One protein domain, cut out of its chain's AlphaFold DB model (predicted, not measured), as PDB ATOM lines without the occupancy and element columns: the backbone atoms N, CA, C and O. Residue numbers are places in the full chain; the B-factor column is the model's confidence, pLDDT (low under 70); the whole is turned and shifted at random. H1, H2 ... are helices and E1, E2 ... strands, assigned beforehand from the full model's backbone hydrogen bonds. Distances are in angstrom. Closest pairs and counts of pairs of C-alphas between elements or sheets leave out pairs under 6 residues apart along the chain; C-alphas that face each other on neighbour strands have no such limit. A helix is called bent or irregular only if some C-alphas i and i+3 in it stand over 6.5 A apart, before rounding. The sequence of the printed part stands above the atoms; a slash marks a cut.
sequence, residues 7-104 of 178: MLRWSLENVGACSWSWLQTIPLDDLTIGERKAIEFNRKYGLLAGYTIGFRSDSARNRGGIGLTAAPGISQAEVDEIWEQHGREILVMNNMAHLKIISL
ATOM      1  N   MET A   7      88.538 118.276 152.557       92.31
ATOM      2  CA  MET A   7      87.634 117.363 153.257       92.31
ATOM      3  C   MET A   7      86.161 117.557 152.873       92.31
ATOM      4  O   MET A   7      85.401 116.592 152.857       92.31
ATOM      5  N   LEU A   8      85.752 118.786 152.533       89.12
ATOM      6  CA  LEU A   8      84.409 119.041 152.014       89.12
ATOM      7  C   LEU A   8      84.247 118.361 150.652       89.12
ATOM      8  O   LEU A   8      83.284 117.623 150.476       89.12
ATOM      9  N   ARG A   9      85.211 118.528 149.736       89.62
ATOM     10  CA  ARG A   9      85.223 117.819 148.446       89.62
ATOM     11  C   ARG A   9      85.129 116.307 148.642       89.62
ATOM     12  O   ARG A   9      84.225 115.692 148.088       89.62
ATOM     13  N   TRP A  10      85.973 115.740 149.507       92.19
ATOM     14  CA  TRP A  10      85.925 114.313 149.833       92.19
ATOM     15  C   TRP A  10      84.521 113.871 150.276       92.19
ATOM     16  O   TRP A  10      83.989 112.901 149.741       92.19
ATOM     17  N   SER A  11      83.875 114.618 151.182       91.19
ATOM     18  CA  SER A  11      82.534 114.282 151.694       91.19
ATOM     19  C   SER A  11      81.403 114.387 150.662       91.19
ATOM     20  O   SER A  11      80.349 113.785 150.847       91.19
ATOM     21  N   LEU A  12      81.592 115.147 149.576       86.12
ATOM     22  CA  LEU A  12      80.612 115.247 148.486       86.12
ATOM     23  C   LEU A  12      80.650 114.022 147.557       86.12
ATOM     24  O   LEU A  12      79.638 113.701 146.919       86.12
ATOM     25  N   GLU A  13      81.807 113.362 147.491       87.69
ATOM     26  CA  GLU A  13      82.123 112.261 146.576       87.69
ATOM     27  C   GLU A  13      82.107 110.887 147.263       87.69
ATOM     28  O   GLU A  13      81.978 109.867 146.589       87.69
ATOM     29  N   ASN A  14      82.194 110.843 148.596       90.75
ATOM     30  CA  ASN A  14      82.351 109.613 149.370       90.75
ATOM     31  C   ASN A  14      81.309 109.492 150.490       90.75
ATOM     32  O   ASN A  14      80.796 110.483 151.008       90.75
ATOM     33  N   VAL A  15      81.030 108.251 150.896       92.38
ATOM     34  CA  VAL A  15      80.180 107.921 152.049       92.38
ATOM     35  C   VAL A  15      81.012 107.166 153.075       92.38
ATOM     36  O   VAL A  15      81.737 106.240 152.720       92.38
ATOM     37  N   GLY A  16      80.868 107.527 154.348       94.38
ATOM     38  CA  GLY A  16      81.643 106.959 155.450       94.38
ATOM     39  C   GLY A  16      82.534 108.006 156.101       94.38
ATOM     40  O   GLY A  16      82.317 109.202 155.928       94.38
ATOM     41  N   ALA A  17      83.523 107.559 156.867       97.00
ATOM     42  CA  ALA A  17      84.437 108.436 157.585       97.00
ATOM     43  C   ALA A  17      85.835 108.432 156.966       97.00
ATOM     44  O   ALA A  17      86.320 107.392 156.530       97.00
ATOM     45  N   CYS A  18      86.484 109.593 156.978       97.38
ATOM     46  CA  CYS A  18      87.846 109.785 156.505       97.38
ATOM     47  C   CYS A  18      88.661 110.559 157.531       97.38
ATOM     48  O   CYS A  18      88.268 111.660 157.935       97.38
ATOM     49  N   SER A  19      89.792 109.972 157.926       97.81
ATOM     50  CA  SER A  19      90.796 110.631 158.756       97.81
ATOM     51  C   SER A  19      91.387 111.811 157.999       97.81
ATOM     52  O   SER A  19      91.605 111.746 156.787       97.81
ATOM     53  N   TRP A  20      91.696 112.897 158.700       95.69
ATOM     54  CA  TRP A  20      92.374 114.030 158.077       95.69
ATOM     55  C   TRP A  20      93.845 113.735 157.752       95.69
ATOM     56  O   TRP A  20      94.450 114.501 157.001       95.69
ATOM     57  N   SER A  21      94.400 112.599 158.203       94.75
ATOM     58  CA  SER A  21      95.688 112.089 157.708       94.75
ATOM     59  C   SER A  21      95.677 111.877 156.189       94.75
ATOM     60  O   SER A  21      96.700 112.080 155.536       94.75
ATOM     61  N   TRP A  22      94.505 111.618 155.591       93.81
ATOM     62  CA  TRP A  22      94.323 111.562 154.139       93.81
ATOM     63  C   TRP A  22      94.824 112.822 153.421       93.81
ATOM     64  O   TRP A  22      95.372 112.716 152.327       93.81
ATOM     65  N   LEU A  23      94.734 114.009 154.034       89.81
ATOM     66  CA  LEU A  23      95.239 115.251 153.435       89.81
ATOM     67  C   LEU A  23      96.742 115.202 153.131       89.81
ATOM     68  O   LEU A  23      97.193 115.876 152.210       89.81
ATOM     69  N   GLN A  24      97.508 114.408 153.883       86.62
ATOM     70  CA  GLN A  24      98.948 114.235 153.674       86.62
ATOM     71  C   GLN A  24      99.258 113.388 152.434       86.62
ATOM     72  O   GLN A  24     100.372 113.434 151.922       86.62
ATOM     73  N   THR A  25      98.275 112.629 151.942       88.75
ATOM     74  CA  THR A  25      98.402 111.795 150.737       88.75
ATOM     75  C   THR A  25      98.160 112.574 149.445       88.75
ATOM     76  O   THR A  25      98.464 112.071 148.368       88.75
ATOM     77  N   ILE A  26      97.631 113.800 149.541       87.31
ATOM     78  CA  ILE A  26      97.322 114.641 148.385       87.31
ATOM     79  C   ILE A  26      98.561 115.476 148.042       87.31
ATOM     80  O   ILE A  26      99.004 116.270 148.881       87.31
ATOM     81  N   PRO A  27      99.117 115.354 146.823       89.12
ATOM     82  CA  PRO A  27     100.165 116.249 146.355       89.12
ATOM     83  C   PRO A  27      99.710 117.699 146.460       89.12
ATOM     84  O   PRO A  27      98.575 118.034 146.117       89.12
ATOM     85  N   LEU A  28     100.601 118.587 146.910       81.62
ATOM     86  CA  LEU A  28     100.247 119.996 147.054       81.62
ATOM     87  C   LEU A  28      99.703 120.564 145.742       81.62
ATOM     88  O   LEU A  28      98.726 121.298 145.793       81.62
ATOM     89  N   ASP A  29     100.278 120.199 144.597       87.88
ATOM     90  CA  ASP A  29      99.888 120.686 143.267       87.88
ATOM     91  C   ASP A  29      98.453 120.326 142.860       87.88
ATOM     92  O   ASP A  29      97.830 121.089 142.123       87.88
ATOM     93  N   ASP A  30      97.884 119.270 143.443       88.44
ATOM     94  CA  ASP A  30      96.502 118.848 143.194       88.44
ATOM     95  C   ASP A  30      95.479 119.652 144.016       88.44
ATOM     96  O   ASP A  30      94.271 119.550 143.794       88.44
ATOM     97  N   LEU A  31      95.938 120.477 144.966       89.12
ATOM     98  CA  LEU A  31      95.071 121.345 145.759       89.12
ATOM     99  C   LEU A  31      94.797 122.664 145.040       89.12
ATOM    100  O   LEU A  31      95.704 123.450 144.726       89.12
ATOM    101  N   THR A  32      93.514 122.975 144.902       90.88
ATOM    102  CA  THR A  32      93.053 124.281 144.436       90.88
ATOM    103  C   THR A  32      93.474 125.396 145.400       90.88
ATOM    104  O   THR A  32      93.712 125.189 146.594       90.88
ATOM    105  N   ILE A  33      93.504 126.638 144.908       90.00
ATOM    106  CA  ILE A  33      93.786 127.821 145.742       90.00
ATOM    107  C   ILE A  33      92.797 127.920 146.919       90.00
ATOM    108  O   ILE A  33      93.176 128.322 148.020       90.00
ATOM    109  N   GLY A  34      91.530 127.547 146.700       89.44
ATOM    110  CA  GLY A  34      90.502 127.529 147.743       89.44
ATOM    111  C   GLY A  34      90.805 126.519 148.850       89.44
ATOM    112  O   GLY A  34      90.733 126.868 150.028       89.44
ATOM    113  N   GLU A  35      91.225 125.313 148.472       90.50
ATOM    114  CA  GLU A  35      91.572 124.247 149.416       90.50
ATOM    115  C   GLU A  35      92.801 124.599 150.252       90.50
ATOM    116  O   GLU A  35      92.789 124.402 151.468       90.50
ATOM    117  N   ARG A  36      93.824 125.211 149.644       90.12
ATOM    118  CA  ARG A  36      95.006 125.690 150.379       90.12
ATOM    119  C   ARG A  36      94.642 126.757 151.408       90.12
ATOM    120  O   ARG A  36      95.051 126.654 152.561       90.12
ATOM    121  N   LYS A  37      93.798 127.726 151.033       90.88
ATOM    122  CA  LYS A  37      93.292 128.752 151.963       90.88
ATOM    123  C   LYS A  37      92.477 128.148 153.108       90.88
ATOM    124  O   LYS A  37      92.584 128.620 154.237       90.88
ATOM    125  N   ALA A  38      91.675 127.117 152.840       89.06
ATOM    126  CA  ALA A  38      90.927 126.412 153.880       89.06
ATOM    127  C   ALA A  38      91.866 125.688 154.862       89.06
ATOM    128  O   ALA A  38      91.660 125.764 156.072       89.06
ATOM    129  N   ILE A  39      92.930 125.048 154.364       89.56
ATOM    130  CA  ILE A  39      93.953 124.406 155.204       89.56
ATOM    131  C   ILE A  39      94.685 125.444 156.065       89.56
ATOM    132  O   ILE A  39      94.833 125.244 157.269       89.56
ATOM    133  N   GLU A  40      95.129 126.559 155.483       90.19
ATOM    134  CA  GLU A  40      95.788 127.642 156.228       90.19
ATOM    135  C   GLU A  40      94.882 128.234 157.309       90.19
ATOM    136  O   GLU A  40      95.325 128.464 158.436       90.19
ATOM    137  N   PHE A  41      93.601 128.437 156.990       90.00
ATOM    138  CA  PHE A  41      92.603 128.879 157.956       90.00
ATOM    139  C   PHE A  41      92.485 127.885 159.114       90.00
ATOM    140  O   PHE A  41      92.603 128.283 160.271       90.00
ATOM    141  N   ASN A  42      92.316 126.597 158.817       89.50
ATOM    142  CA  ASN A  42      92.218 125.556 159.836       89.50
ATOM    143  C   ASN A  42      93.455 125.548 160.747       89.50
ATOM    144  O   ASN A  42      93.311 125.546 161.969       89.50
ATOM    145  N   ARG A  43      94.662 125.668 160.174       89.44
ATOM    146  CA  ARG A  43      95.909 125.786 160.950       89.44
ATOM    147  C   ARG A  43      95.914 127.000 161.870       89.44
ATOM    148  O   ARG A  43      96.282 126.870 163.033       89.44
ATOM    149  N   LYS A  44      95.475 128.163 161.380       91.31
ATOM    150  CA  LYS A  44      95.422 129.405 162.165       91.31
ATOM    151  C   LYS A  44      94.551 129.279 163.422       91.31
ATOM    152  O   LYS A  44      94.858 129.919 164.421       91.31
ATOM    153  N   TYR A  45      93.493 128.469 163.377       89.50
ATOM    154  CA  TYR A  45      92.581 128.245 164.506       89.50
ATOM    155  C   TYR A  45      92.835 126.929 165.260       89.50
ATOM    156  O   TYR A  45      92.024 126.542 166.095       89.50
ATOM    157  N   GLY A  46      93.946 126.237 164.983       89.56
ATOM    158  CA  GLY A  46      94.291 124.985 165.663       89.56
ATOM    159  C   GLY A  46      93.415 123.785 165.283       89.56
ATOM    160  O   GLY A  46      93.446 122.771 165.974       89.56
ATOM    161  N   LEU A  47      92.661 123.864 164.183       90.94
ATOM    162  CA  LEU A  47      91.852 122.767 163.645       90.94
ATOM    163  C   LEU A  47      92.745 121.838 162.813       90.94
ATOM    164  O   LEU A  47      92.738 121.880 161.584       90.94
ATOM    165  N   LEU A  48      93.584 121.055 163.489       91.69
ATOM    166  CA  LEU A  48      94.660 120.287 162.847       91.69
ATOM    167  C   LEU A  48      94.379 118.790 162.724       91.69
ATOM    168  O   LEU A  48      94.941 118.155 161.836       91.69
ATOM    169  N   ALA A  49      93.532 118.246 163.596       96.00
ATOM    170  CA  ALA A  49      93.255 116.822 163.669       96.00
ATOM    171  C   ALA A  49      91.751 116.554 163.743       96.00
ATOM    172  O   ALA A  49      91.004 117.305 164.383       96.00
ATOM    173  N   GLY A  50      91.302 115.492 163.082       96.50
ATOM    174  CA  GLY A  50      89.885 115.180 162.999       96.50
ATOM    175  C   GLY A  50      89.516 114.092 162.002       96.50
ATOM    176  O   GLY A  50      90.363 113.453 161.376       96.50
ATOM    177  N   TYR A  51      88.206 113.919 161.864       97.56
ATOM    178  CA  TYR A  51      87.569 113.066 160.873       97.56
ATOM    179  C   TYR A  51      86.476 113.836 160.149       97.56
ATOM    180  O   TYR A  51      85.786 114.674 160.726       97.56
ATOM    181  N   THR A  52      86.272 113.510 158.881       96.75
ATOM    182  CA  THR A  52      85.101 113.959 158.130       96.75
ATOM    183  C   THR A  52      84.227 112.771 157.804       96.75
ATOM    184  O   THR A  52      84.710 111.762 157.302       96.75
ATOM    185  N   ILE A  53      82.932 112.903 158.063       96.75
ATOM    186  CA  ILE A  53      81.920 111.901 157.751       96.75
ATOM    187  C   ILE A  53      81.085 112.424 156.585       96.75
ATOM    188  O   ILE A  53      80.448 113.469 156.709       96.75
ATOM    189  N   GLY A  54      81.096 111.708 155.463       94.56
ATOM    190  CA  GLY A  54      80.193 111.921 154.334       94.56
ATOM    191  C   GLY A  54      78.953 111.040 154.473       94.56
ATOM    192  O   GLY A  54      79.062 109.841 154.751       94.56
ATOM    193  N   PHE A  55      77.769 111.621 154.284       92.06
ATOM    194  CA  PHE A  55      76.505 110.892 154.389       92.06
ATOM    195  C   PHE A  55      75.980 110.491 153.018       92.06
ATOM    196  O   PHE A  55      76.051 111.251 152.047       92.06
ATOM    197  N   ARG A  56      75.387 109.295 152.951       79.75
ATOM    198  CA  ARG A  56      74.608 108.890 151.783       79.75
ATOM    199  C   ARG A  56      73.446 109.865 151.628       79.75
ATOM    200  O   ARG A  56      72.730 110.133 152.585       79.75
ATOM    201  N   SER A  57      73.264 110.363 150.415       72.50
ATOM    202  CA  SER A  57      72.089 111.147 150.069       72.50
ATOM    203  C   SER A  57      71.285 110.419 149.010       72.50
ATOM    204  O   SER A  57      71.844 109.970 148.007       72.50
ATOM    205  N   ASP A  58      69.972 110.371 149.214       70.12
ATOM    206  CA  ASP A  58      69.008 109.801 148.271       70.12
ATOM    207  C   ASP A  58      68.733 110.739 147.078       70.12
ATOM    208  O   ASP A  58      67.931 110.436 146.197       70.12
ATOM    209  N   SER A  59      69.399 111.899 147.025       70.00
ATOM    210  CA  SER A  59      69.284 112.860 145.933       70.00
ATOM    211  C   SER A  59      70.640 113.441 145.547       70.00
ATOM    212  O   SER A  59      71.449 113.802 146.399       70.00
ATOM    213  N   ALA A  60      70.856 113.654 144.248       66.06
ATOM    214  CA  ALA A  60      71.995 114.433 143.757       66.06
ATOM    215  C   ALA A  60      71.956 115.906 144.217       66.06
ATOM    216  O   ALA A  60      72.968 116.595 144.159       66.06
ATOM    217  N   ARG A  61      70.792 116.397 144.668       68.31
ATOM    218  CA  ARG A  61      70.596 117.801 145.059       68.31
ATOM    219  C   ARG A  61      71.005 118.099 146.497       68.31
ATOM    220  O   ARG A  61      71.238 119.258 146.816       68.31
ATOM    221  N   ASN A  62      71.112 117.071 147.337       73.62
ATOM    222  CA  ASN A  62      71.493 117.214 148.735       73.62
ATOM    223  C   ASN A  62      72.758 116.405 148.993       73.62
ATOM    224  O   ASN A  62      72.877 115.260 148.563       73.62
ATOM    225  N   ARG A  63      73.705 116.982 149.719       80.19
ATOM    226  CA  ARG A  63      74.860 116.275 150.265       80.19
ATOM    227  C   ARG A  63      75.068 116.781 151.680       80.19
ATOM    228  O   ARG A  63      74.914 117.974 151.937       80.19
ATOM    229  N   GLY A  64      75.366 115.865 152.588       87.19
ATOM    230  CA  GLY A  64      75.663 116.177 153.975       87.19
ATOM    231  C   GLY A  64      77.069 115.718 154.308       87.19
ATOM    232  O   GLY A  64      77.479 114.636 153.892       87.19
ATOM    233  N   GLY A  65      77.768 116.522 155.098       92.06
ATOM    234  CA  GLY A  65      79.021 116.133 155.718       92.06
ATOM    235  C   GLY A  65      79.097 116.695 157.131       92.06
ATOM    236  O   GLY A  65      78.561 117.771 157.396       92.06
ATOM    237  N   ILE A  66      79.747 115.970 158.035       94.44
ATOM    238  CA  ILE A  66      80.104 116.463 159.368       94.44
ATOM    239  C   ILE A  66      81.620 116.370 159.506       94.44
ATOM    240  O   ILE A  66      82.199 115.311 159.281       94.44
ATOM    241  N   GLY A  67      82.256 117.481 159.870       94.50
ATOM    242  CA  GLY A  67      83.643 117.500 160.321       94.50
ATOM    243  C   GLY A  67      83.686 117.426 161.845       94.50
ATOM    244  O   GLY A  67      83.079 118.261 162.512       94.50
ATOM    245  N   LEU A  68      84.394 116.438 162.380       95.88
ATOM    246  CA  LEU A  68      84.683 116.281 163.800       95.88
ATOM    247  C   LEU A  68      86.142 116.654 164.031       95.88
ATOM    248  O   LEU A  68      87.030 116.056 163.431       95.88
ATOM    249  N   THR A  69      86.385 117.639 164.886       95.06
ATOM    250  CA  THR A  69      87.727 118.160 165.166       95.06
ATOM    251  C   THR A  69      88.127 117.855 166.593       95.06
ATOM    252  O   THR A  69      87.326 118.049 167.508       95.06
ATOM    253  N   ALA A  70      89.365 117.421 166.788       95.06
ATOM    254  CA  ALA A  70      89.910 117.234 168.120       95.06
ATOM    255  C   ALA A  70      90.206 118.574 168.805       95.06
ATOM    256  O   ALA A  70      90.296 119.625 168.162       95.06
ATOM    257  N   ALA A  71      90.356 118.530 170.129       91.69
ATOM    258  CA  ALA A  71      90.816 119.682 170.888       91.69
ATOM    259  C   ALA A  71      92.249 120.076 170.464       91.69
ATOM    260  O   ALA A  71      93.035 119.205 170.074       91.69
ATOM    261  N   PRO A  72      92.620 121.368 170.560       90.81
ATOM    262  CA  PRO A  72      93.982 121.803 170.278       90.81
ATOM    263  C   PRO A  72      95.013 121.018 171.096       90.81
ATOM    264  O   PRO A  72      94.841 120.825 172.296       90.81
ATOM    265  N   GLY A  73      96.096 120.599 170.442       89.81
ATOM    266  CA  GLY A  73      97.183 119.840 171.066       89.81
ATOM    267  C   GLY A  73      97.074 118.320 170.927       89.81
ATOM    268  O   GLY A  73      98.075 117.650 171.143       89.81
ATOM    269  N   ILE A  74      95.923 117.787 170.507       95.00
ATOM    270  CA  ILE A  74      95.771 116.363 170.179       95.00
ATOM    271  C   ILE A  74      96.264 116.126 168.747       95.00
ATOM    272  O   ILE A  74      95.853 116.821 167.811       95.00
ATOM    273  N   SER A  75      97.160 115.159 168.569       95.81
ATOM    274  CA  SER A  75      97.693 114.783 167.259       95.81
ATOM    275  C   SER A  75      96.692 113.956 166.445       95.81
ATOM    276  O   SER A  75      95.786 113.326 166.984       95.81
ATOM    277  N   GLN A  76      96.867 113.912 165.120       96.88
ATOM    278  CA  GLN A  76      96.019 113.065 164.273       96.88
ATOM    279  C   GLN A  76      96.168 111.573 164.605       96.88
ATOM    280  O   GLN A  76      95.180 110.856 164.533       96.88
ATOM    281  N   ALA A  77      97.360 111.120 165.009       97.44
ATOM    282  CA  ALA A  77      97.577 109.730 165.403       97.44
ATOM    283  C   ALA A  77      96.738 109.355 166.637       97.44
ATOM    284  O   ALA A  77      96.048 108.344 166.617       97.44
ATOM    285  N   GLU A  78      96.703 110.218 167.659       97.75
ATOM    286  CA  GLU A  78      95.842 110.019 168.835       97.75
ATOM    287  C   GLU A  78      94.349 110.015 168.461       97.75
ATOM    288  O   GLU A  78      93.563 109.248 169.012       97.75
ATOM    289  N   VAL A  79      93.934 110.850 167.499       97.81
ATOM    290  CA  VAL A  79      92.553 110.832 166.984       97.81
ATOM    291  C   VAL A  79      92.240 109.528 166.254       97.81
ATOM    292  O   VAL A  79      91.143 108.996 166.419       97.81
ATOM    293  N   ASP A  80      93.177 109.020 165.458       98.25
ATOM    294  CA  ASP A  80      93.022 107.758 164.737       98.25
ATOM    295  C   ASP A  80      92.931 106.577 165.730       98.25
ATOM    296  O   ASP A  80      92.054 105.730 165.573       98.25
ATOM    297  N   GLU A  81      93.708 106.574 166.822       98.19
ATOM    298  CA  GLU A  81      93.594 105.589 167.917       98.19
ATOM    299  C   GLU A  81      92.219 105.633 168.609       98.19
ATOM    300  O   GLU A  81      91.586 104.597 168.839       98.19
ATOM    301  N   ILE A  82      91.707 106.835 168.905       97.50
ATOM    302  CA  ILE A  82      90.341 107.007 169.433       97.50
ATOM    303  C   ILE A  82      89.317 106.459 168.433       97.50
ATOM    304  O   ILE A  82      88.331 105.826 168.824       97.50
ATOM    305  N   TRP A  83      89.529 106.696 167.138       98.06
ATOM    306  CA  TRP A  83      88.630 106.235 166.088       98.06
ATOM    307  C   TRP A  83      88.634 104.713 165.937       98.06
ATOM    308  O   TRP A  83      87.572 104.127 165.721       98.06
ATOM    309  N   GLU A  84      89.776 104.048 166.088       98.06
ATOM    310  CA  GLU A  84      89.844 102.583 166.093       98.06
ATOM    311  C   GLU A  84      88.987 101.976 167.212       98.06
ATOM    312  O   GLU A  84      88.294 100.980 166.993       98.06
ATOM    313  N   GLN A  85      88.971 102.608 168.387       98.00
ATOM    314  CA  GLN A  85      88.211 102.130 169.545       98.00
ATOM    315  C   GLN A  85      86.719 102.492 169.470       98.00
ATOM    316  O   GLN A  85      85.859 101.662 169.766       98.00
ATOM    317  N   HIS A  86      86.393 103.720 169.055       98.00
ATOM    318  CA  HIS A  86      85.046 104.297 169.197       98.00
ATOM    319  C   HIS A  86      84.371 104.690 167.876       98.00
ATOM    320  O   HIS A  86      83.210 105.114 167.867       98.00
ATOM    321  N   GLY A  87      85.044 104.537 166.736       97.50
ATOM    322  CA  GLY A  87      84.594 105.052 165.438       97.50
ATOM    323  C   GLY A  87      83.222 104.533 165.009       97.50
ATOM    324  O   GLY A  87      82.436 105.273 164.415       97.50
ATOM    325  N   ARG A  88      82.872 103.290 165.370       97.38
ATOM    326  CA  ARG A  88      81.540 102.726 165.100       97.38
ATOM    327  C   ARG A  88      80.432 103.488 165.832       97.38
ATOM    328  O   ARG A  88      79.418 103.814 165.218       97.38
ATOM    329  N   GLU A  89      80.605 103.762 167.120       98.00
ATOM    330  CA  GLU A  89      79.610 104.474 167.932       98.00
ATOM    331  C   GLU A  89      79.490 105.931 167.484       98.00
ATOM    332  O   GLU A  89      78.381 106.432 167.278       98.00
ATOM    333  N   ILE A  90      80.630 106.578 167.226       97.69
ATOM    334  CA  ILE A  90      80.693 107.937 166.684       97.69
ATOM    335  C   ILE A  90      79.931 108.016 165.357       97.69
ATOM    336  O   ILE A  90      79.109 108.918 165.174       97.69
ATOM    337  N   LEU A  91      80.138 107.059 164.446       96.25
ATOM    338  CA  LEU A  91      79.409 106.989 163.180       96.25
ATOM    339  C   LEU A  91      77.900 106.838 163.379       96.25
ATOM    340  O   LEU A  91      77.136 107.527 162.704       96.25
ATOM    341  N   VAL A  92      77.448 105.966 164.284       96.56
ATOM    342  CA  VAL A  92      76.011 105.782 164.556       96.56
ATOM    343  C   VAL A  92      75.388 107.081 165.067       96.56
ATOM    344  O   VAL A  92      74.382 107.533 164.514       96.56
ATOM    345  N   MET A  93      76.017 107.726 166.052       96.69
ATOM    346  CA  MET A  93      75.543 109.001 166.598       96.69
ATOM    347  C   MET A  93      75.475 110.090 165.524       96.69
ATOM    348  O   MET A  93      74.480 110.807 165.430       96.69
ATOM    349  N   ASN A  94      76.492 110.178 164.665       96.81
ATOM    350  CA  ASN A  94      76.531 111.160 163.586       96.81
ATOM    351  C   ASN A  94      75.488 110.888 162.496       96.81
ATOM    352  O   ASN A  94      74.877 111.832 162.000       96.81
ATOM    353  N   ASN A  95      75.216 109.623 162.158       93.38
ATOM    354  CA  ASN A  95      74.118 109.277 161.250       93.38
ATOM    355  C   ASN A  95      72.762 109.683 161.838       93.38
ATOM    356  O   ASN A  95      71.952 110.297 161.145       93.38
ATOM    357  N   MET A  96      72.520 109.410 163.123       94.12
ATOM    358  CA  MET A  96      71.286 109.835 163.791       94.12
ATOM    359  C   MET A  96      71.151 111.359 163.833       94.12
ATOM    360  O   MET A  96      70.088 111.891 163.505       94.12
ATOM    361  N   ALA A  97      72.224 112.066 164.195       94.00
ATOM    362  CA  ALA A  97      72.256 113.522 164.202       94.00
ATOM    363  C   ALA A  97      71.980 114.085 162.803       94.00
ATOM    364  O   ALA A  97      71.119 114.949 162.661       94.00
ATOM    365  N   HIS A  98      72.627 113.549 161.763       91.88
ATOM    366  CA  HIS A  98      72.386 113.938 160.376       91.88
ATOM    367  C   HIS A  98      70.915 113.762 159.984       91.88
ATOM    368  O   HIS A  98      70.298 114.723 159.526       91.88
ATOM    369  N   LEU A  99      70.329 112.583 160.230       90.56
ATOM    370  CA  LEU A  99      68.920 112.298 159.933       90.56
ATOM    371  C   LEU A  99      67.968 113.262 160.652       90.56
ATOM    372  O   LEU A  99      66.972 113.699 160.074       90.56
ATOM    373  N   LYS A 100      68.278 113.637 161.899       90.31
ATOM    374  CA  LYS A 100      67.501 114.638 162.636       90.31
ATOM    375  C   LYS A 100      67.703 116.040 162.081       90.31
ATOM    376  O   LYS A 100      66.709 116.715 161.855       90.31
ATOM    377  N   ILE A 101      68.927 116.462 161.780       88.00
ATOM    378  CA  ILE A 101      69.212 117.785 161.210       88.00
ATOM    379  C   ILE A 101      68.491 117.967 159.875       88.00
ATOM    380  O   ILE A 101      67.787 118.957 159.698       88.00
ATOM    381  N   ILE A 102      68.574 116.992 158.962       85.69
ATOM    382  CA  ILE A 102      67.861 117.074 157.677       85.69
ATOM    383  C   ILE A 102      66.345 116.962 157.849       85.69
ATOM    384  O   ILE A 102      65.603 117.258 156.914       85.69
ATOM    385  N   SER A 103      65.861 116.521 159.019       84.00
ATOM    386  CA  SER A 103      64.438 116.513 159.353       84.00
ATOM    387  C   SER A 103      63.883 117.910 159.659       84.00
ATOM    388  O   SER A 103      62.687 118.115 159.474       84.00
ATOM    389  N   LEU A 104      64.739 118.859 160.058       85.12
ATOM    390  CA  LEU A 104      64.342 120.185 160.533       85.12
ATOM    391  C   LEU A 104      64.039 121.170 159.387       85.12
ATOM    392  O   LEU A 104      64.616 121.050 158.303       85.12
TER     393      LEU A 104
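What this domain is: This is residues 7 to 104 of the 178 residues of a protein of Rhodobacteraceae bacterium (UniProt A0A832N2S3). A small sheet of three strands forms the middle; a long helix, H4, bends into an L over one face, and the short helix H1 packs on the other. H3 sits off the sheet, and the short H2 only grazes it. The printed part has 98 residues, with four named helices and three named strands in the order H1, E1, H2, H3, E2, E3, H4; the sheet runs E1, E2, E3, antiparallel throughout, and the class is mixed, helices and strands. The whole is compact, with a radius of gyration of the C-alphas of 14.0 A and spans of 35 by 32 by 22 A.

How they stand to each other: Begin with H1, residues 7 to 13, and look next at E1, residues 16 to 19, which is the antiparallel neighbour of E2, residues 50 to 55; N 18 and O 52 are 2.8 A apart, within hydrogen-bond range. E2 and E3, residues 64 to 69, form an antiparallel hairpin, with N 53 and O 66 at 2.8 A, within hydrogen-bond range. H1 is on this sheet over E2, at a height over the sheet of 7.6 A; the closest C-alphas of H1 and E2 are those of Ser 11 and Gly 54, 4.2 A apart. H2, residues 20 to 25, only grazes the sheet with residues 20 to 22. H3, residues 33 to 44, is not on the sheet but is near H1, with 5 pairs of C-alphas within 10 A. H4, residues 76 to 101, was assigned as one helix by its hydrogen bonds but is bent: C-alphas 85 and 88 are 8.0 A apart, and its arms, H4a and H4b, stand about perpendicular, at 86 degrees. Both arms are on the face opposite H1, in three layers, with helices on both faces of the sheet. H4a runs along the strands, at 6 degrees to E2 on the local plane; H4b runs slantwise to them, at 50 degrees to E3 on the local plane. In H1, H3, H4a and H4b every O i to N i+4 pair is within hydrogen-bond range; in H2 0 of 2 are, beside 3 of 3 O i to N i+3 pairs.

Where its parts are: Find C-alpha 7 at (87.634, 117.363, 153.257), where H1 begins. H3 measures 16.6 A from first to last C-alpha, E2 16.5 A and E3 16.6 A. H4a, residues 76 to 85, measures 14.4 A; H4b, residues 88 to 101, measures 19.8 A and ends at C-alpha 101, at (69.212, 117.785, 161.210).

The domain as a whole: The C-alphas of Asp 29 and Leu 104, 39.5 A apart, are the two farthest apart. The printed part has no cut, and no link is long. Mean pLDDT of the printed part is 91.0; look for values under 70 at residues 60 to 61, between E2 and E3.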